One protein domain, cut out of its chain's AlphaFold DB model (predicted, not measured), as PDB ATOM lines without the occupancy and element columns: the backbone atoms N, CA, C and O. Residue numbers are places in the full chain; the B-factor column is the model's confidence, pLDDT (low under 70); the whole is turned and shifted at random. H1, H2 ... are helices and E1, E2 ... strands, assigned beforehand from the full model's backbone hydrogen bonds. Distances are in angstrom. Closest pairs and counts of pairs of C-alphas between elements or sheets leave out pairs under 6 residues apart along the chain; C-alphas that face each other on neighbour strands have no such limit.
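Overview. This is residues 2 to 155 of the 171 residues of an uncharacterized protein of Faecalibacterium prausnitzii (UniProt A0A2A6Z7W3). A long, strongly twisted sheet is built round the long antiparallel pair E4 and E8, with H2 over one face and H1 on the same face but beside the strands. The small hairpin E5 and E6 packs on H1, H3 packs on H1 too, and the far ends of E3, E4 and E8 with residues 130 to 141 reach out to one end of the long axis. The printed part has 154 residues, with three named helices and eight named strands in the order H1 E1 E2 E3 E4 H2 E5 E6 E7 E8 H3; the class is mixed, helices and strands. The six-stranded sheet is branched and mixed, E5 and E6 are antiparallel, and the whole is compact, with a radius of gyration of the C-alphas of 16.2 A and spans of 54 by 28 by 27 A.

Along the chain. Find C-alpha 2 at (132.947, 119.418, 108.704); from there H1 runs 21.1 A to residue 16. Next come E1, residues 21 to 23, E2, 35 to 37, and E3, 42 to 49. E4, residues 52 to 64, covers 38.3 A and ends at C-alpha 64 (148.741, 139.533, 109.014). H2, residues 68 to 84, is 23.9 A long. E5 is 88 to 92, E6 98 to 104, E7 109 to 114, and E8, 117 to 129, covers 38.2 A. H3, residues 142 to 155, ends at C-alpha 155 (126.826, 136.127, 112.221).

Arrangement. Start at E4: E2 and E3 lie on one side of it and E8 on the other, antiparallel to it. Look for N 62 and O 37 at 2.9 A, N 44 and O 56 at 2.8 A, and N 59 and O 122 at 2.8 A. E1 is parallel to E2, with N 23 and O 36 at 2.8 A; E7 and E8 form a hairpin, with N 111 and O 119 at 2.8 A. H2 lies over E4 and E8 at a height over the sheet of 9.0 A. H1 is on the same face at 4.9 A, only just over none of the strands, with 2 C-alphas falling on E2. H1 touches H2 at a steep tilt of 62 degrees, the closest C-alphas being those of His 16 and Ala 78, 5.1 A. It touches H3 at Ala 7 and Ala 149, C-alphas 4.6 A apart. H3 only grazes the sheet. The closest C-alphas of H1 and E5 are Ser 8 and Ile 92, 5.3 A; in the hairpin E5 and E6, N 89 and O 103 are 2.9 A apart. In H1, H2 and H3 every O i to N i+4 pair is within hydrogen-bond range.

Size, cuts and confidence. The C-alphas of Thr 67 and Ser 134, 54.9 A apart, are the two farthest apart. The printed part has no cut; the links E1 to E2 and E8 to H3 are long. Mean pLDDT of the printed part is 78.8, and residues 130 to 155 are among those under 70.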
ATOM      1  N   LEU A   2     131.789 118.594 109.113       76.25
ATOM      2  CA  LEU A   2     132.947 119.418 108.704       76.25
ATOM      3  C   LEU A   2     132.707 120.942 108.782       76.25
ATOM      4  O   LEU A   2     133.592 121.682 109.187       76.25
ATOM      5  N   GLU A   3     131.513 121.409 108.408       79.06
ATOM      6  CA  GLU A   3     131.126 122.835 108.473       79.06
ATOM      7  C   GLU A   3     131.227 123.374 109.907       79.06
ATOM      8  O   GLU A   3     131.749 124.458 110.143       79.06
ATOM      9  N   GLN A   4     130.762 122.570 110.865       80.62
ATOM     10  CA  GLN A   4     130.786 122.883 112.286       80.62
ATOM     11  C   GLN A   4     132.211 122.818 112.832       80.62
ATOM     12  O   GLN A   4     132.597 123.679 113.619       80.62
ATOM     13  N   ASP A   5     133.001 121.842 112.376       83.50
ATOM     14  CA  ASP A   5     134.399 121.712 112.775       83.50
ATOM     15  C   ASP A   5     135.202 122.944 112.349       83.50
ATOM     16  O   ASP A   5     135.848 123.591 113.174       83.50
ATOM     17  N   LEU A   6     135.073 123.330 111.077       83.62
ATOM     18  CA  LEU A   6     135.701 124.525 110.520       83.62
ATOM     19  C   LEU A   6     135.224 125.796 111.222       83.62
ATOM     20  O   LEU A   6     136.058 126.598 111.631       83.62
ATOM     21  N   ALA A   7     133.913 125.973 111.406       83.69
ATOM     22  CA  ALA A   7     133.369 127.149 112.083       83.69
ATOM     23  C   ALA A   7     133.886 127.268 113.524       83.69
ATOM     24  O   ALA A   7     134.250 128.357 113.968       83.69
ATOM     25  N   SER A   8     133.976 126.141 114.236       85.62
ATOM     26  CA  SER A   8     134.492 126.084 115.608       85.62
ATOM     27  C   SER A   8     135.964 126.476 115.665       85.62
ATOM     28  O   SER A   8     136.339 127.319 116.477       85.62
ATOM     29  N   ILE A   9     136.792 125.914 114.778       87.94
ATOM     30  CA  ILE A   9     138.224 126.231 114.693       87.94
ATOM     31  C   ILE A   9     138.424 127.704 114.326       87.94
ATOM     32  O   ILE A   9     139.156 128.410 115.016       87.94
ATOM     33  N   MET A  10     137.741 128.196 113.288       87.62
ATOM     34  CA  MET A  10     137.836 129.591 112.848       87.62
ATOM     35  C   MET A  10     137.428 130.555 113.963       87.62
ATOM     36  O   MET A  10     138.186 131.463 114.298       87.62
ATOM     37  N   SER A  11     136.270 130.325 114.590       84.81
ATOM     38  CA  SER A  11     135.786 131.154 115.696       84.81
ATOM     39  C   SER A  11     136.748 131.139 116.880       84.81
ATOM     40  O   SER A  11     137.018 132.187 117.463       84.81
ATOM     41  N   PHE A  12     137.275 129.966 117.237       87.31
ATOM     42  CA  PHE A  12     138.212 129.822 118.346       87.31
ATOM     43  C   PHE A  12     139.489 130.631 118.101       87.31
ATOM     44  O   PHE A  12     139.893 131.422 118.954       87.31
ATOM     45  N   LEU A  13     140.094 130.483 116.919       87.50
ATOM     46  CA  LEU A  13     141.312 131.211 116.572       87.50
ATOM     47  C   LEU A  13     141.082 132.719 116.556       87.50
ATOM     48  O   LEU A  13     141.902 133.457 117.094       87.50
ATOM     49  N   THR A  14     139.970 133.189 115.992       85.00
ATOM     50  CA  THR A  14     139.659 134.622 115.950       85.00
ATOM     51  C   THR A  14     139.464 135.209 117.352       85.00
ATOM     52  O   THR A  14     140.025 136.259 117.649       85.00
ATOM     53  N   ILE A  15     138.749 134.522 118.249       85.56
ATOM     54  CA  ILE A  15     138.536 134.993 119.630       85.56
ATOM     55  C   ILE A  15     139.864 135.069 120.397       85.56
ATOM     56  O   ILE A  15     140.134 136.061 121.074       85.56
ATOM     57  N   HIS A  16     140.707 134.042 120.280       86.19
ATOM     58  CA  HIS A  16     141.946 133.939 121.055       86.19
ATOM     59  C   HIS A  16     143.142 134.697 120.463       86.19
ATOM     60  O   HIS A  16     144.130 134.889 121.161       86.19
ATOM     61  N   SER A  17     143.039 135.186 119.225       82.88
ATOM     62  CA  SER A  17     144.030 136.080 118.604       82.88
ATOM     63  C   SER A  17     143.714 137.569 118.801       82.88
ATOM     64  O   SER A  17     144.281 138.408 118.120       82.88
ATOM     65  N   GLY A  18     142.802 137.941 119.705       78.62
ATOM     66  CA  GLY A  18     142.463 139.355 119.926       78.62
ATOM     67  C   GLY A  18     141.508 139.937 118.879       78.62
ATOM     68  O   GLY A  18     141.476 141.147 118.675       78.62
ATOM     69  N   ASN A  19     140.705 139.079 118.243       81.88
ATOM     70  CA  ASN A  19     139.664 139.441 117.283       81.88
ATOM     71  C   ASN A  19     140.165 140.206 116.033       81.88
ATOM     72  O   ASN A  19     139.632 141.274 115.719       81.88
ATOM     73  N   PRO A  20     141.161 139.679 115.291       82.19
ATOM     74  CA  PRO A  20     141.586 140.244 114.013       82.19
ATOM     75  C   PRO A  20     140.506 140.052 112.944       82.19
ATOM     76  O   PRO A  20     139.725 139.097 113.003       82.19
ATOM     77  N   ALA A  21     140.487 140.932 111.940       80.88
ATOM     78  CA  ALA A  21     139.483 140.899 110.880       80.88
ATOM     79  C   ALA A  21     139.582 139.592 110.061       80.88
ATOM     80  O   ALA A  21     140.641 139.335 109.476       80.88
ATOM     81  N   PRO A  22     138.521 138.760 110.002       82.19
ATOM     82  CA  PRO A  22     138.577 137.474 109.323       82.19
ATOM     83  C   PRO A  22     138.300 137.598 107.820       82.19
ATOM     84  O   PRO A  22     137.295 138.166 107.390       82.19
ATOM     85  N   TYR A  23     139.172 136.996 107.016       82.62
ATOM     86  CA  TYR A  23     139.067 136.907 105.565       82.62
ATOM     87  C   TYR A  23     138.952 135.442 105.133       82.62
ATOM     88  O   TYR A  23     139.774 134.603 105.491       82.62
ATOM     89  N   TYR A  24     137.930 135.147 104.328       78.19
ATOM     90  CA  TYR A  24     137.599 133.789 103.861       78.19
ATOM     91  C   TYR A  24     137.711 133.626 102.333       78.19
ATOM     92  O   TYR A  24     137.706 132.527 101.790       78.19
ATOM     93  N   LYS A  25     137.787 134.743 101.607       73.62
ATOM     94  CA  LYS A  25     138.064 134.792 100.163       73.62
ATOM     95  C   LYS A  25     139.470 135.351  99.959       73.62
ATOM     96  O   LYS A  25     140.055 135.853 100.916       73.62
ATOM     97  N   ASN A  26     139.986 135.285  98.730       69.06
ATOM     98  CA  ASN A  26     141.292 135.851  98.376       69.06
ATOM     99  C   ASN A  26     141.483 137.233  99.016       69.06
ATOM    100  O   ASN A  26     140.614 138.099  98.887       69.06
ATOM    101  N   VAL A  27     142.600 137.401  99.728       66.00
ATOM    102  CA  VAL A  27     142.913 138.638 100.446       66.00
ATOM    103  C   VAL A  27     143.040 139.769  99.415       66.00
ATOM    104  O   VAL A  27     143.838 139.640  98.486       66.00
ATOM    105  N   PRO A  28     142.240 140.845  99.518       66.50
ATOM    106  CA  PRO A  28     142.340 141.974  98.598       66.50
ATOM    107  C   PRO A  28     143.676 142.703  98.786       66.50
ATOM    108  O   PRO A  28     144.225 142.701  99.883       66.50
ATOM    109  N   GLU A  29     144.166 143.405  97.758       63.38
ATOM    110  CA  GLU A  29     145.420 144.185  97.837       63.38
ATOM    111  C   GLU A  29     145.424 145.215  98.980       63.38
ATOM    112  O   GLU A  29     146.474 145.570  99.509       63.38
ATOM    113  N   ARG A  30     144.240 145.691  99.380       67.19
ATOM    114  CA  ARG A  30     144.041 146.577 100.530       67.19
ATOM    115  C   ARG A  30     143.198 145.860 101.576       67.19
ATOM    116  O   ARG A  30     141.972 145.844 101.474       67.19
ATOM    117  N   PHE A  31     143.850 145.284 102.580       72.88
ATOM    118  CA  PHE A  31     143.201 144.634 103.717       72.88
ATOM    119  C   PHE A  31     143.482 145.396 105.022       72.88
ATOM    120  O   PHE A  31     144.473 146.118 105.141       72.88
ATOM    121  N   CYS A  32     142.573 145.285 105.993       71.00
ATOM    122  CA  CYS A  32     142.750 145.901 107.307       71.00
ATOM    123  C   CYS A  32     143.731 145.089 108.148       71.00
ATOM    124  O   CYS A  32     143.772 143.873 108.053       71.00
ATOM    125  N   VAL A  33     144.492 145.763 109.000       79.44
ATOM    126  CA  VAL A  33     145.493 145.135 109.861       79.44
ATOM    127  C   VAL A  33     145.173 145.495 111.314       79.44
ATOM    128  O   VAL A  33     145.001 146.691 111.577       79.44
ATOM    129  N   PRO A  34     145.079 144.531 112.253       82.56
ATOM    130  CA  PRO A  34     145.371 143.096 112.122       82.56
ATOM    131  C   PRO A  34     144.298 142.291 111.368       82.56
ATOM    132  O   PRO A  34     143.097 142.520 111.534       82.56
ATOM    133  N   ALA A  35     144.735 141.305 110.583       84.88
ATOM    134  CA  ALA A  35     143.862 140.405 109.826       84.88
ATOM    135  C   ALA A  35     144.232 138.937 110.010       84.88
ATOM    136  O   ALA A  35     145.385 138.589 110.254       84.88
ATOM    137  N   VAL A  36     143.239 138.072 109.825       87.12
ATOM    138  CA  VAL A  36     143.419 136.625 109.749       87.12
ATOM    139  C   VAL A  36     142.761 136.104 108.478       87.12
ATOM    140  O   VAL A  36     141.621 136.435 108.171       87.12
ATOM    141  N   TYR A  37     143.484 135.295 107.718       87.62
ATOM    142  CA  TYR A  37     143.006 134.659 106.505       87.62
ATOM    143  C   TYR A  37     142.874 133.157 106.713       87.62
ATOM    144  O   TYR A  37     143.823 132.478 107.109       87.62
ATOM    145  N   PHE A  38     141.691 132.646 106.394       87.50
ATOM    146  CA  PHE A  38     141.348 131.239 106.487       87.50
ATOM    147  C   PHE A  38     141.216 130.654 105.079       87.50
ATOM    148  O   PHE A  38     140.158 130.809 104.463       87.50
ATOM    149  N   PRO A  39     142.245 129.978 104.540       85.69
ATOM    150  CA  PRO A  39     142.104 129.300 103.260       85.69
ATOM    151  C   PRO A  39     141.165 128.095 103.368       85.69
ATOM    152  O   PRO A  39     140.702 127.710 104.446       85.69
ATOM    153  N   ARG A  40     140.897 127.468 102.222       83.00
ATOM    154  CA  ARG A  40     140.260 126.151 102.210       83.00
ATOM    155  C   ARG A  40     141.220 125.117 102.808       83.00
ATOM    156  O   ARG A  40     142.409 125.183 102.493       83.00
ATOM    157  N   PRO A  41     140.726 124.183 103.638       86.12
ATOM    158  CA  PRO A  41     141.558 123.108 104.152       86.12
ATOM    159  C   PRO A  41     141.954 122.156 103.021       86.12
ATOM    160  O   PRO A  41     141.159 121.877 102.118       86.12
ATOM    161  N   GLU A  42     143.168 121.633 103.103       85.56
ATOM    162  CA  GLU A  42     143.598 120.481 102.325       85.56
ATOM    163  C   GLU A  42     143.010 119.208 102.938       85.56
ATOM    164  O   GLU A  42     142.768 119.136 104.146       85.56
ATOM    165  N   ILE A  43     142.717 118.223 102.090       84.69
ATOM    166  CA  ILE A  43     142.016 117.003 102.490       84.69
ATOM    167  C   ILE A  43     142.856 115.803 102.083       84.69
ATOM    168  O   ILE A  43     143.030 115.528 100.896       84.69
ATOM    169  N   GLY A  44     143.330 115.076 103.085       80.94
ATOM    170  CA  GLY A  44     143.881 113.740 102.960       80.94
ATOM    171  C   GLY A  44     142.833 112.682 103.300       80.94
ATOM    172  O   GLY A  44     141.949 112.883 104.133       80.94
ATOM    173  N   SER A  45     142.934 111.523 102.659       80.88
ATOM    174  CA  SER A  45     142.206 110.321 103.069       80.88
ATOM    175  C   SER A  45     143.180 109.333 103.687       80.88
ATOM    176  O   SER A  45     144.199 109.023 103.069       80.88
ATOM    177  N   SER A  46     142.836 108.794 104.852       72.25
ATOM    178  CA  SER A  46     143.607 107.745 105.506       72.25
ATOM    179  C   SER A  46     142.720 106.541 105.820       72.25
ATOM    180  O   SER A  46     141.519 106.666 106.087       72.25
ATOM    181  N   GLY A  47     143.309 105.347 105.743       67.50
ATOM    182  CA  GLY A  47     142.646 104.117 106.165       67.50
ATOM    183  C   GLY A  47     142.486 104.113 107.684       67.50
ATOM    184  O   GLY A  47     143.432 104.429 108.398       67.50
ATOM    185  N   ASP A  48     141.295 103.775 108.172       68.19
ATOM    186  CA  ASP A  48     141.004 103.707 109.608       68.19
ATOM    187  C   ASP A  48     140.626 102.262 109.969       68.19
ATOM    188  O   ASP A  48     141.509 101.423 110.124       68.19
ATOM    189  N   THR A  49     139.337 101.915 110.022       71.31
ATOM    190  CA  THR A  49     138.872 100.562 110.396       71.31
ATOM    191  C   THR A  49     138.070  99.923 109.256       71.31
ATOM    192  O   THR A  49     137.723 100.581 108.286       71.31
ATOM    193  N   PHE A  50     137.696  98.643 109.360       69.44
ATOM    194  CA  PHE A  50     136.806  97.982 108.387       69.44
ATOM    195  C   PHE A  50     135.422  98.647 108.234       69.44
ATOM    196  O   PHE A  50     134.752  98.429 107.230       69.44
ATOM    197  N   SER A  51     134.985  99.451 109.208       68.56
ATOM    198  CA  SER A  51     133.677 100.124 109.227       68.56
ATOM    199  C   SER A  51     133.749 101.654 109.109       68.56
ATOM    200  O   SER A  51     132.709 102.300 108.960       68.56
ATOM    201  N   THR A  52     134.948 102.246 109.138       76.00
ATOM    202  CA  THR A  52     135.156 103.701 109.095       76.00
ATOM    203  C   THR A  52     136.313 104.080 108.180       76.00
ATOM    204  O   THR A  52     137.311 103.372 108.090       76.00
ATOM    205  N   TYR A  53     136.219 105.251 107.556       77.50
ATOM    206  CA  TYR A  53     137.355 105.913 106.921       77.50
ATOM    207  C   TYR A  53     137.701 107.201 107.669       77.50
ATOM    208  O   TYR A  53     136.824 107.874 108.227       77.50
ATOM    209  N   ALA A  54     138.986 107.548 107.682       82.12
ATOM    210  CA  ALA A  54     139.473 108.791 108.253       82.12
ATOM    211  C   ALA A  54     139.700 109.818 107.142       82.12
ATOM    212  O   ALA A  54     140.291 109.528 106.100       82.12
ATOM    213  N   LEU A  55     139.216 111.033 107.376       84.94
ATOM    214  CA  LEU A  55     139.593 112.203 106.599       84.94
ATOM    215  C   LEU A  55     140.510 113.056 107.462       84.94
ATOM    216  O   LEU A  55     140.106 113.490 108.545       84.94
ATOM    217  N   ASP A  56     141.721 113.268 106.976       86.81
ATOM    218  CA  ASP A  56     142.685 114.178 107.569       86.81
ATOM    219  C   ASP A  56     142.521 115.541 106.901       86.81
ATOM    220  O   ASP A  56     142.526 115.656 105.677       86.81
ATOM    221  N   PHE A  57     142.314 116.569 107.709       89.00
ATOM    222  CA  PHE A  57     142.162 117.940 107.254       89.00
ATOM    223  C   PHE A  57     143.348 118.756 107.738       89.00
ATOM    224  O   PHE A  57     143.657 118.712 108.928       89.00
ATOM    225  N   SER A  58     143.942 119.528 106.832       89.75
ATOM    226  CA  SER A  58     145.053 120.438 107.116       89.75
ATOM    227  C   SER A  58     144.655 121.861 106.755       89.75
ATOM    228  O   SER A  58     144.286 122.150 105.617       89.75
ATOM    229  N   LEU A  59     144.686 122.770 107.727       90.62
ATOM    230  CA  LEU A  59     144.313 124.172 107.555       90.62
ATOM    231  C   LEU A  59     145.512 125.080 107.827       90.62
ATOM    232  O   LEU A  59     146.069 125.086 108.920       90.62
ATOM    233  N   PHE A  60     145.850 125.906 106.837       90.81
ATOM    234  CA  PHE A  60     146.981 126.835 106.885       90.81
ATOM    235  C   PHE A  60     146.511 128.274 107.106       90.81
ATOM    236  O   PHE A  60     146.406 129.069 106.174       90.81
ATOM    237  N   VAL A  61     146.197 128.626 108.347       90.75
ATOM    238  CA  VAL A  61     145.692 129.960 108.695       90.75
ATOM    239  C   VAL A  61     146.820 130.982 108.616       90.75
ATOM    240  O   VAL A  61     147.893 130.747 109.157       90.75
ATOM    241  N   LYS A  62     146.601 132.130 107.969       90.69
ATOM    242  CA  LYS A  62     147.608 133.199 107.875       90.69
ATOM    243  C   LYS A  62     147.187 134.407 108.700       90.69
ATOM    244  O   LYS A  62     146.109 134.951 108.484       90.69
ATOM    245  N   PHE A  63     148.039 134.845 109.613       88.88
ATOM    246  CA  PHE A  63     147.889 136.078 110.377       88.88
ATOM    247  C   PHE A  63     148.711 137.181 109.727       88.88
ATOM    248  O   PHE A  63     149.875 136.969 109.389       88.88
ATOM    249  N   PHE A  64     148.106 138.355 109.580       86.62
ATOM    250  CA  PHE A  64     148.741 139.533 109.014       86.62
ATOM    251  C   PHE A  64     148.768 140.670 110.030       86.62
ATOM    252  O   PHE A  64     147.734 141.032 110.604       86.62
ATOM    253  N   HIS A  65     149.947 141.268 110.198       87.12
ATOM    254  CA  HIS A  65     150.142 142.483 110.985       87.12
ATOM    255  C   HIS A  65     150.991 143.520 110.234       87.12
ATOM    256  O   HIS A  65     151.481 143.267 109.137       87.12
ATOM    257  N   LYS A  66     151.147 144.711 110.825       84.38
ATOM    258  CA  LYS A  66     152.022 145.781 110.321       84.38
ATOM    259  C   LYS A  66     153.490 145.377 110.401       84.38
ATOM    260  O   LYS A  66     154.276 145.775 109.552       84.38
ATOM    261  N   THR A  67     153.839 144.612 111.431       85.62
ATOM    262  CA  THR A  67     155.186 144.113 111.684       85.62
ATOM    263  C   THR A  67     155.161 142.595 111.823       85.62
ATOM    264  O   THR A  67     154.166 142.005 112.251       85.62
ATOM    265  N   LYS A  68     156.273 141.947 111.478       85.75
ATOM    266  CA  LYS A  68     156.422 140.495 111.612       85.75
ATOM    267  C   LYS A  68     156.283 140.017 113.061       85.75
ATOM    268  O   LYS A  68     155.700 138.966 113.297       85.75
ATOM    269  N   GLU A  69     156.817 140.785 114.007       87.44
ATOM    270  CA  GLU A  69     156.803 140.461 115.437       87.44
ATOM    271  C   GLU A  69     155.375 140.460 115.986       87.44
ATOM    272  O   GLU A  69     154.942 139.470 116.564       87.44
ATOM    273  N   GLU A  70     154.591 141.502 115.699       88.19
ATOM    274  CA  GLU A  70     153.189 141.559 116.128       88.19
ATOM    275  C   GLU A  70     152.342 140.457 115.468       88.19
ATOM    276  O   GLU A  70     151.464 139.879 116.106       88.19
ATOM    277  N   ALA A  71     152.614 140.113 114.202       87.06
ATOM    278  CA  ALA A  71     151.947 138.987 113.540       87.06
ATOM    279  C   ALA A  71     152.282 137.646 114.214       87.06
ATOM    280  O   ALA A  71     151.424 136.764 114.304       87.06
ATOM    281  N   TYR A  72     153.518 137.501 114.698       89.69
ATOM    282  CA  TYR A  72     153.955 136.323 115.433       89.69
ATOM    283  C   TYR A  72     153.269 136.228 116.791       89.69
ATOM    284  O   TYR A  72     152.757 135.163 117.114       89.69
ATOM    285  N   GLU A  73     153.164 137.334 117.530       90.56
ATOM    286  CA  GLU A  73     152.440 137.388 118.807       90.56
ATOM    287  C   GLU A  73     150.962 137.003 118.651       90.56
ATOM    288  O   GLU A  73     150.438 136.228 119.448       90.56
ATOM    289  N   LEU A  74     150.290 137.451 117.582       89.00
ATOM    290  CA  LEU A  74     148.909 137.041 117.294       89.00
ATOM    291  C   LEU A  74     148.782 135.531 117.062       89.00
ATOM    292  O   LEU A  74     147.895 134.878 117.620       89.00
ATOM    293  N   GLY A  75     149.665 134.975 116.229       88.25
ATOM    294  CA  GLY A  75     149.687 133.543 115.946       88.25
ATOM    295  C   GLY A  75     150.058 132.717 117.180       88.25
ATOM    296  O   GLY A  75     149.443 131.683 117.441       88.25
ATOM    297  N   TYR A  76     151.011 133.204 117.975       90.62
ATOM    298  CA  TYR A  76     151.460 132.588 119.217       90.62
ATOM    299  C   TYR A  76     150.376 132.614 120.295       90.62
ATOM    300  O   TYR A  76     150.179 131.603 120.965       90.62
ATOM    301  N   ALA A  77     149.615 133.704 120.426       91.56
ATOM    302  CA  ALA A  77     148.479 133.784 121.341       91.56
ATOM    303  C   ALA A  77     147.407 132.737 120.994       91.56
ATOM    304  O   ALA A  77     146.940 132.002 121.868       91.56
ATOM    305  N   ALA A  78     147.070 132.600 119.707       89.25
ATOM    306  CA  ALA A  78     146.111 131.597 119.248       89.25
ATOM    307  C   ALA A  78     146.619 130.159 119.462       89.25
ATOM    308  O   ALA A  78     145.875 129.298 119.935       89.25
ATOM    309  N   MET A  79     147.894 129.903 119.152       90.38
ATOM    310  CA  MET A  79     148.545 128.609 119.368       90.38
ATOM    311  C   MET A  79     148.613 128.248 120.856       90.38
ATOM    312  O   MET A  79     148.250 127.138 121.244       90.38
ATOM    313  N   SER A  80     149.022 129.188 121.705       91.31
ATOM    314  CA  SER A  80     149.103 128.996 123.156       91.31
ATOM    315  C   SER A  80     147.729 128.680 123.739       91.31
ATOM    316  O   SER A  80     147.589 127.730 124.504       91.31
ATOM    317  N   ALA A  81     146.680 129.374 123.283       89.81
ATOM    318  CA  ALA A  81     145.306 129.094 123.689       89.81
ATOM    319  C   ALA A  81     144.831 127.673 123.313       89.81
ATOM    320  O   ALA A  81     144.024 127.087 124.046       89.81
ATOM    321  N   LEU A  82     145.308 127.103 122.198       89.88
ATOM    322  CA  LEU A  82     145.052 125.700 121.841       89.88
ATOM    323  C   LEU A  82     145.786 124.744 122.788       89.88
ATOM    324  O   LEU A  82     145.166 123.826 123.337       89.88
ATOM    325  N   LEU A  83     147.079 124.986 123.014       89.75
ATOM    326  CA  LEU A  83     147.937 124.139 123.844       89.75
ATOM    327  C   LEU A  83     147.478 124.111 125.309       89.75
ATOM    328  O   LEU A  83     147.359 123.035 125.898       89.75
ATOM    329  N   GLU A  84     147.113 125.263 125.877       89.94
ATOM    330  CA  GLU A  84     146.547 125.381 127.231       89.94
ATOM    331  C   GLU A  84     145.291 124.517 127.419       89.94
ATOM    332  O   GLU A  84     145.030 123.989 128.502       89.94
ATOM    333  N   ARG A  85     144.519 124.318 126.344       88.56
ATOM    334  CA  ARG A  85     143.302 123.493 126.324       88.56
ATOM    335  C   ARG A  85     143.558 122.053 125.881       88.56
ATOM    336  O   ARG A  85     142.605 121.319 125.619       88.56
ATOM    337  N   ARG A  86     144.823 121.616 125.834       87.00
ATOM    338  CA  ARG A  86     145.247 120.275 125.386       87.00
ATOM    339  C   ARG A  86     144.812 119.962 123.948       87.00
ATOM    340  O   ARG A  86     144.350 118.854 123.673       87.00
ATOM    341  N   ASN A  87     144.893 120.955 123.061       88.44
ATOM    342  CA  ASN A  87     144.467 120.875 121.660       88.44
ATOM    343  C   ASN A  87     143.002 120.424 121.509       88.44
ATOM    344  O   ASN A  87     142.663 119.585 120.670       88.44
ATOM    345  N   ARG A  88     142.122 120.946 122.375       87.25
ATOM    346  CA  ARG A  88     140.675 120.704 122.328       87.25
ATOM    347  C   ARG A  88     139.948 121.982 121.952       87.25
ATOM    348  O   ARG A  88     139.877 122.917 122.749       87.25
ATOM    349  N   VAL A  89     139.360 121.986 120.763       87.38
ATOM    350  CA  VAL A  89     138.519 123.086 120.288       87.38
ATOM    351  C   VAL A  89     137.066 122.774 120.646       87.38
ATOM    352  O   VAL A  89     136.568 121.722 120.240       87.38
ATOM    353  N   PRO A  90     136.372 123.625 121.424       86.06
ATOM    354  CA  PRO A  90     134.960 123.422 121.720       86.06
ATOM    355  C   PRO A  90     134.133 123.561 120.442       86.06
ATOM    356  O   PRO A  90     134.283 124.531 119.702       86.06
ATOM    357  N   LEU A  91     133.247 122.597 120.201       84.88
ATOM    358  CA  LEU A  91     132.299 122.660 119.095       84.88
ATOM    359  C   LEU A  91     131.263 123.742 119.375       84.88
ATOM    360  O   LEU A  91     130.613 123.710 120.423       84.88
ATOM    361  N   ILE A  92     131.103 124.666 118.434       80.75
ATOM    362  CA  ILE A  92     130.032 125.662 118.454       80.75
ATOM    363  C   ILE A  92     128.831 125.139 117.672       80.75
ATOM    364  O   ILE A  92     128.982 124.449 116.665       80.75
ATOM    365  N   ASP A  93     127.631 125.433 118.148       73.31
ATOM    366  CA  ASP A  93     126.390 125.173 117.427       73.31
ATOM    367  C   ASP A  93     126.103 126.273 116.389       73.31
ATOM    368  O   ASP A  93     126.778 127.306 116.369       73.31
ATOM    369  N   GLU A  94     125.062 126.104 115.569       66.38
ATOM    370  CA  GLU A  94     124.608 127.101 114.576       66.38
ATOM    371  C   GLU A  94     124.312 128.484 115.194       66.38
ATOM    372  O   GLU A  94     124.323 129.509 114.517       66.38
ATOM    373  N   THR A  95     124.077 128.506 116.508       60.66
ATOM    374  CA  THR A  95     123.786 129.692 117.323       60.66
ATOM    375  C   THR A  95     125.019 130.298 118.008       60.66
ATOM    376  O   THR A  95     124.882 131.242 118.786       60.66
ATOM    377  N   GLY A  96     126.217 129.749 117.773       62.56
ATOM    378  CA  GLY A  96     127.474 130.201 118.384       62.56
ATOM    379  C   GLY A  96     127.688 129.739 119.832       62.56
ATOM    380  O   GLY A  96     128.665 130.132 120.468       62.56
ATOM    381  N   LYS A  97     126.801 128.900 120.381       73.81
ATOM    382  CA  LYS A  97     126.935 128.356 121.742       73.81
ATOM    383  C   LYS A  97     127.785 127.083 121.766       73.81
ATOM    384  O   LYS A  97     127.676 126.279 120.845       73.81
ATOM    385  N   PRO A  98     128.587 126.849 122.821       74.31
ATOM    386  CA  PRO A  98     129.364 125.623 122.947       74.31
ATOM    387  C   PRO A  98     128.450 124.418 123.211       74.31
ATOM    388  O   PRO A  98     127.697 124.394 124.182       74.31
ATOM    389  N   THR A  99     128.565 123.385 122.380       75.94
ATOM    390  CA  THR A  99     127.756 122.150 122.440       75.94
ATOM    391  C   THR A  99     128.250 121.171 123.520       75.94
ATOM    392  O   THR A  99     127.667 120.110 123.726       75.94
ATOM    393  N   GLY A 100     129.370 121.474 124.189       75.00
ATOM    394  CA  GLY A 100     130.026 120.588 125.165       75.00
ATOM    395  C   GLY A 100     130.811 119.423 124.546       75.00
ATOM    396  O   GLY A 100     131.446 118.654 125.261       75.00
ATOM    397  N   LYS A 101     130.797 119.298 123.213       84.00
ATOM    398  CA  LYS A 101     131.678 118.407 122.448       84.00
ATOM    399  C   LYS A 101     132.957 119.150 122.060       84.00
ATOM    400  O   LYS A 101     132.967 120.380 122.010       84.00
ATOM    401  N   TYR A 102     134.013 118.407 121.747       86.25
ATOM    402  CA  TYR A 102     135.306 118.978 121.373       86.25
ATOM    403  C   TYR A 102     135.887 118.276 120.150       86.25
ATOM    404  O   TYR A 102     135.708 117.068 119.987       86.25
ATOM    405  N   ILE A 103     136.621 119.029 119.337       86.75
ATOM    406  CA  ILE A 103     137.471 118.510 118.265       86.75
ATOM    407  C   ILE A 103     138.879 118.424 118.823       86.75
ATOM    408  O   ILE A 103     139.371 119.381 119.430       86.75
ATOM    409  N   HIS A 104     139.518 117.278 118.626       88.44
ATOM    410  CA  HIS A 104     140.927 117.140 118.939       88.44
ATOM    411  C   HIS A 104     141.751 117.518 117.715       88.44
ATOM    412  O   HIS A 104     141.647 116.880 116.666       88.44
ATOM    413  N   VAL A 105     142.538 118.573 117.864       90.56
ATOM    414  CA  VAL A 105     143.509 119.013 116.867       90.56
ATOM    415  C   VAL A 105     144.849 118.355 117.206       90.56
ATOM    416  O   VAL A 105     145.144 118.113 118.379       90.56
ATOM    417  N   ARG A 106     145.649 118.031 116.191       89.56
ATOM    418  CA  ARG A 106     147.050 117.630 116.372       89.56
ATOM    419  C   ARG A 106     147.887 118.825 116.835       89.56
ATOM    420  O   ARG A 106     147.371 119.928 116.995       89.56
ATOM    421  N   ASP A 107     149.169 118.605 117.089       87.62
ATOM    422  CA  ASP A 107     150.056 119.671 117.547       87.62
ATOM    423  C   ASP A 107     150.176 120.778 116.483       87.62
ATOM    424  O   ASP A 107     150.689 120.522 115.389       87.62
ATOM    425  N   PRO A 108     149.674 121.998 116.762       90.00
ATOM    426  CA  PRO A 108     149.688 123.078 115.789       90.00
ATOM    427  C   PRO A 108     151.117 123.579 115.561       90.00
ATOM    428  O   PRO A 108     151.913 123.661 116.497       90.00
ATOM    429  N   THR A 109     151.435 123.965 114.326       90.88
ATOM    430  CA  THR A 109     152.778 124.446 113.961       90.88
ATOM    431  C   THR A 109     152.722 125.887 113.466       90.88
ATOM    432  O   THR A 109     152.008 126.198 112.517       90.88
ATOM    433  N   LEU A 110     153.503 126.779 114.081       89.81
ATOM    434  CA  LEU A 110     153.601 128.186 113.684       89.81
ATOM    435  C   LEU A 110     154.860 128.417 112.834       89.81
ATOM    436  O   LEU A 110     155.975 128.130 113.267       89.81
ATOM    437  N   ARG A 111     154.694 128.954 111.624       88.50
ATOM    438  CA  ARG A 111     155.772 129.234 110.664       88.50
ATOM    439  C   ARG A 111     155.697 130.678 110.186       88.50
ATOM    440  O   ARG A 111     154.648 131.139 109.752       88.50
ATOM    441  N   ALA A 112     156.815 131.394 110.210       85.50
ATOM    442  CA  ALA A 112     156.896 132.702 109.563       85.50
ATOM    443  C   ALA A 112     157.049 132.508 108.047       85.50
ATOM    444  O   ALA A 112     157.980 131.822 107.624       85.50
ATOM    445  N   VAL A 113     156.144 133.084 107.253       80.44
ATOM    446  CA  VAL A 113     156.138 132.907 105.791       80.44
ATOM    447  C   VAL A 113     156.725 134.130 105.095       80.44
ATOM    448  O   VAL A 113     157.648 133.968 104.308       80.44
ATOM    449  N   ASP A 114     156.270 135.338 105.450       74.44
ATOM    450  CA  ASP A 114     156.673 136.595 104.796       74.44
ATOM    451  C   ASP A 114     156.923 137.734 105.813       74.44
ATOM    452  O   ASP A 114     156.687 137.580 107.015       74.44
ATOM    453  N   GLU A 115     157.377 138.904 105.336       67.38
ATOM    454  CA  GLU A 115     157.754 140.088 106.145       67.38
ATOM    455  C   GLU A 115     156.624 140.693 107.003       67.38
ATOM    456  O   GLU A 115     156.892 141.489 107.900       67.38
ATOM    457  N   GLY A 116     155.375 140.274 106.804       72.81
ATOM    458  CA  GLY A 116     154.234 140.666 107.642       72.81
ATOM    459  C   GLY A 116     153.213 139.553 107.857       72.81
ATOM    460  O   GLY A 116     152.090 139.839 108.275       72.81
ATOM    461  N   ALA A 117     153.573 138.303 107.538       83.31
ATOM    462  CA  ALA A 117     152.651 137.176 107.573       83.31
ATOM    463  C   ALA A 117     153.236 135.971 108.313       83.31
ATOM    464  O   ALA A 117     154.317 135.465 107.991       83.31
ATOM    465  N   VAL A 118     152.466 135.472 109.273       89.12
ATOM    466  CA  VAL A 118     152.767 134.243 110.006       89.12
ATOM    467  C   VAL A 118     151.669 133.231 109.719       89.12
ATOM    468  O   VAL A 118     150.487 133.555 109.753       89.12
ATOM    469  N   GLN A 119     152.059 132.005 109.405       91.38
ATOM    470  CA  GLN A 119     151.157 130.908 109.101       91.38
ATOM    471  C   GLN A 119     151.086 129.937 110.276       91.38
ATOM    472  O   GLN A 119     152.108 129.487 110.783       91.38
ATOM    473  N   LEU A 120     149.871 129.593 110.676       92.19
ATOM    474  CA  LEU A 120     149.552 128.569 111.655       92.19
ATOM    475  C   LEU A 120     148.936 127.371 110.931       92.19
ATOM    476  O   LEU A 120     147.900 127.486 110.278       92.19
ATOM    477  N   GLU A 121     149.600 126.232 111.042       93.00
ATOM    478  CA  GLU A 121     149.175 124.941 110.516       93.00
ATOM    479  C   GLU A 121     148.391 124.185 111.592       93.00
ATOM    480  O   GLU A 121     148.843 124.058 112.734       93.00
ATOM    481  N   ILE A 122     147.191 123.738 111.227       91.56
ATOM    482  CA  ILE A 122     146.238 123.059 112.101       91.56
ATOM    483  C   ILE A 122     145.742 121.814 111.388       91.56
ATOM    484  O   ILE A 122     145.035 121.918 110.386       91.56
ATOM    485  N   ASP A 123     146.032 120.657 111.973       90.75
ATOM    486  CA  ASP A 123     145.597 119.372 111.444       90.75
ATOM    487  C   ASP A 123     144.585 118.706 112.371       90.75
ATOM    488  O   ASP A 123     144.773 118.646 113.589       90.75
ATOM    489  N   TRP A 124     143.514 118.151 111.813       90.38
ATOM    490  CA  TRP A 124     142.573 117.327 112.569       90.38
ATOM    491  C   TRP A 124     142.047 116.179 111.721       90.38
ATOM    492  O   TRP A 124     141.937 116.262 110.501       90.38
ATOM    493  N   THR A 125     141.687 115.093 112.395       86.75
ATOM    494  CA  THR A 125     141.148 113.899 111.750       86.75
ATOM    495  C   THR A 125     139.669 113.775 112.090       86.75
ATOM    496  O   THR A 125     139.298 113.702 113.263       86.75
ATOM    497  N   SER A 126     138.812 113.702 111.075       82.62
ATOM    498  CA  SER A 126     137.393 113.377 111.240       82.62
ATOM    499  C   SER A 126     137.128 111.978 110.693       82.62
ATOM    500  O   SER A 126     137.274 111.726 109.497       82.62
ATOM    501  N   ARG A 127     136.662 111.082 111.564       80.81
ATOM    502  CA  ARG A 127     136.259 109.719 111.197       80.81
ATOM    503  C   ARG A 127     134.812 109.698 110.730       80.81
ATOM    504  O   ARG A 127     133.938 110.272 111.382       80.81
ATOM    505  N   LYS A 128     134.553 109.017 109.617       76.38
ATOM    506  CA  LYS A 128     133.208 108.819 109.075       76.38
ATOM    507  C   LYS A 128     132.928 107.330 108.870       76.38
ATOM    508  O   LYS A 128     133.829 106.605 108.449       76.38
ATOM    509  N   PRO A 129     131.702 106.863 109.154       74.00
ATOM    510  CA  PRO A 129     131.307 105.500 108.824       74.00
ATOM    511  C   PRO A 129     131.253 105.317 107.304       74.00
ATOM    512  O   PRO A 129     130.941 106.261 106.569       74.00
ATOM    513  N   PHE A 130     131.547 104.104 106.829       68.50
ATOM    514  CA  PHE A 130     131.263 103.745 105.440       68.50
ATOM    515  C   PHE A 130     129.760 103.826 105.165       68.50
ATOM    516  O   PHE A 130     128.939 103.633 106.063       68.50
ATOM    517  N   LEU A 131     129.401 104.122 103.914       66.19
ATOM    518  CA  LEU A 131     128.008 104.084 103.481       66.19
ATOM    519  C   LEU A 131     127.514 102.637 103.586       66.19
ATOM    520  O   LEU A 131     127.954 101.772 102.833       66.19
ATOM    521  N   ILE A 132     126.618 102.383 104.533       58.75
ATOM    522  CA  ILE A 132     125.802 101.169 104.568       58.75
ATOM    523  C   ILE A 132     124.570 101.482 103.706       58.75
ATOM    524  O   ILE A 132     124.075 102.606 103.771       58.75
ATOM    525  N   GLU A 133     124.091 100.543 102.880       54.75
ATOM    526  CA  GLU A 133     123.073 100.753 101.819       54.75
ATOM    527  C   GLU A 133     121.796 101.522 102.237       54.75
ATOM    528  O   GLU A 133     121.086 102.052 101.383       54.75
ATOM    529  N   SER A 134     121.508 101.634 103.535       50.38
ATOM    530  CA  SER A 134     120.371 102.364 104.105       50.38
ATOM    531  C   SER A 134     120.623 103.847 104.424       50.38
ATOM    532  O   SER A 134     119.658 104.601 104.546       50.38
ATOM    533  N   ASP A 135     121.876 104.299 104.525       46.50
ATOM    534  CA  ASP A 135     122.204 105.680 104.888       46.50
ATOM    535  C   ASP A 135     122.588 106.497 103.655       46.50
ATOM    536  O   ASP A 135     123.737 106.540 103.212       46.50
ATOM    537  N   LYS A 136     121.614 107.248 103.129       44.16
ATOM    538  CA  LYS A 136     121.881 108.391 102.248       44.16
ATOM    539  C   LYS A 136     122.536 109.506 103.067       44.16
ATOM    540  O   LYS A 136     121.920 110.530 103.349       44.16
ATOM    541  N   CYS A 137     123.792 109.324 103.471       45.00
ATOM    542  CA  CYS A 137     124.578 110.412 104.028       45.00
ATOM    543  C   CYS A 137     124.877 111.371 102.875       45.00
ATOM    544  O   CYS A 137     125.696 111.077 102.006       45.00
ATOM    545  N   ALA A 138     124.125 112.471 102.815       45.50
ATOM    546  CA  ALA A 138     124.258 113.480 101.779       45.50
ATOM    547  C   ALA A 138     125.732 113.888 101.655       45.50
ATOM    548  O   ALA A 138     126.291 114.520 102.557       45.50
ATOM    549  N   VAL A 139     126.363 113.513 100.541       49.34
ATOM    550  CA  VAL A 139     127.696 113.984 100.169       49.34
ATOM    551  C   VAL A 139     127.553 115.474  99.882       49.34
ATOM    552  O   VAL A 139     127.245 115.890  98.768       49.34
ATOM    553  N   ARG A 140     127.674 116.297 100.925       55.03
ATOM    554  CA  ARG A 140     127.711 117.749 100.770       55.03
ATOM    555  C   ARG A 140     129.065 118.123 100.186       55.03
ATOM    556  O   ARG A 140     130.099 117.684 100.689       55.03
ATOM    557  N   SER A 141     129.043 118.930  99.128       58.97
ATOM    558  CA  SER A 141     130.253 119.513  98.557       58.97
ATOM    559  C   SER A 141     131.010 120.289  99.638       58.97
ATOM    560  O   SER A 141     130.406 120.990 100.454       58.97
ATOM    561  N   ILE A 142     132.339 120.191  99.631       63.75
ATOM    562  CA  ILE A 142     133.223 120.960 100.519       63.75
ATOM    563  C   ILE A 142     132.982 122.464 100.357       63.75
ATOM    564  O   ILE A 142     133.088 123.216 101.320       63.75
ATOM    565  N   GLU A 143     132.594 122.908  99.161       60.50
ATOM    566  CA  GLU A 143     132.234 124.302  98.899       60.50
ATOM    567  C   GLU A 143     130.996 124.734  99.691       60.50
ATOM    568  O   GLU A 143     130.982 125.811 100.291       60.50
ATOM    569  N   THR A 144     129.980 123.872  99.756       68.25
ATOM    570  CA  THR A 144     128.786 124.096 100.576       68.25
ATOM    571  C   THR A 144     129.157 124.124 102.054       68.25
ATOM    572  O   THR A 144     128.716 125.013 102.777       68.25
ATOM    573  N   ALA A 145     130.033 123.206 102.471       63.94
ATOM    574  CA  ALA A 145     130.485 123.087 103.847       63.94
ATOM    575  C   ALA A 145     131.272 124.305 104.335       63.94
ATOM    576  O   ALA A 145     130.999 124.847 105.404       63.94
ATOM    577  N   TYR A 146     132.228 124.759 103.527       68.38
ATOM    578  CA  TYR A 146     133.027 125.943 103.809       68.38
ATOM    579  C   TYR A 146     132.154 127.202 103.810       68.38
ATOM    580  O   TYR A 146     132.219 128.002 104.737       68.38
ATOM    581  N   SER A 147     131.265 127.349 102.824       69.00
ATOM    582  CA  SER A 147     130.346 128.493 102.758       69.00
ATOM    583  C   SER A 147     129.389 128.545 103.953       69.00
ATOM    584  O   SER A 147     129.100 129.630 104.459       69.00
ATOM    585  N   ALA A 148     128.914 127.391 104.431       69.12
ATOM    586  CA  ALA A 148     128.110 127.300 105.646       69.12
ATOM    587  C   ALA A 148     128.922 127.690 106.892       69.12
ATOM    588  O   ALA A 148     128.459 128.512 107.679       69.12
ATOM    589  N   ALA A 149     130.162 127.201 107.023       67.88
ATOM    590  CA  ALA A 149     131.059 127.572 108.120       67.88
ATOM    591  C   ALA A 149     131.298 129.090 108.191       67.88
ATOM    592  O   ALA A 149     131.161 129.701 109.250       67.88
ATOM    593  N   VAL A 150     131.568 129.718 107.042       69.31
ATOM    594  CA  VAL A 150     131.746 131.174 106.937       69.31
ATOM    595  C   VAL A 150     130.482 131.925 107.362       69.31
ATOM    596  O   VAL A 150     130.574 132.935 108.061       69.31
ATOM    597  N   ARG A 151     129.291 131.438 106.990       67.56
ATOM    598  CA  ARG A 151     128.020 132.029 107.443       67.56
ATOM    599  C   ARG A 151     127.883 131.979 108.965       67.56
ATOM    600  O   ARG A 151     127.515 132.986 109.557       67.56
ATOM    601  N   PHE A 152     128.247 130.871 109.610       62.03
ATOM    602  CA  PHE A 152     128.204 130.777 111.074       62.03
ATOM    603  C   PHE A 152     129.166 131.757 111.760       62.03
ATOM    604  O   PHE A 152     128.788 132.426 112.722       62.03
ATOM    605  N   CYS A 153     130.385 131.911 111.237       58.38
ATOM    606  CA  CYS A 153     131.356 132.849 111.807       58.38
ATOM    607  C   CYS A 153     130.986 134.323 111.561       58.38
ATOM    608  O   CYS A 153     131.201 135.162 112.433       58.38
ATOM    609  N   THR A 154     130.405 134.654 110.403       56.69
ATOM    610  CA  THR A 154     130.035 136.042 110.049       56.69
ATOM    611  C   THR A 154     128.856 136.584 110.858       56.69
ATOM    612  O   THR A 154     128.835 137.779 111.140       56.69
ATOM    613  N   VAL A 155     127.929 135.731 111.315       49.62
ATOM    614  CA  VAL A 155     126.826 136.127 112.221       49.62
ATOM    615  C   VAL A 155     127.337 136.627 113.581       49.62
ATOM    616  O   VAL A 155     126.668 137.419 114.240       49.62
TER     617      VAL A 155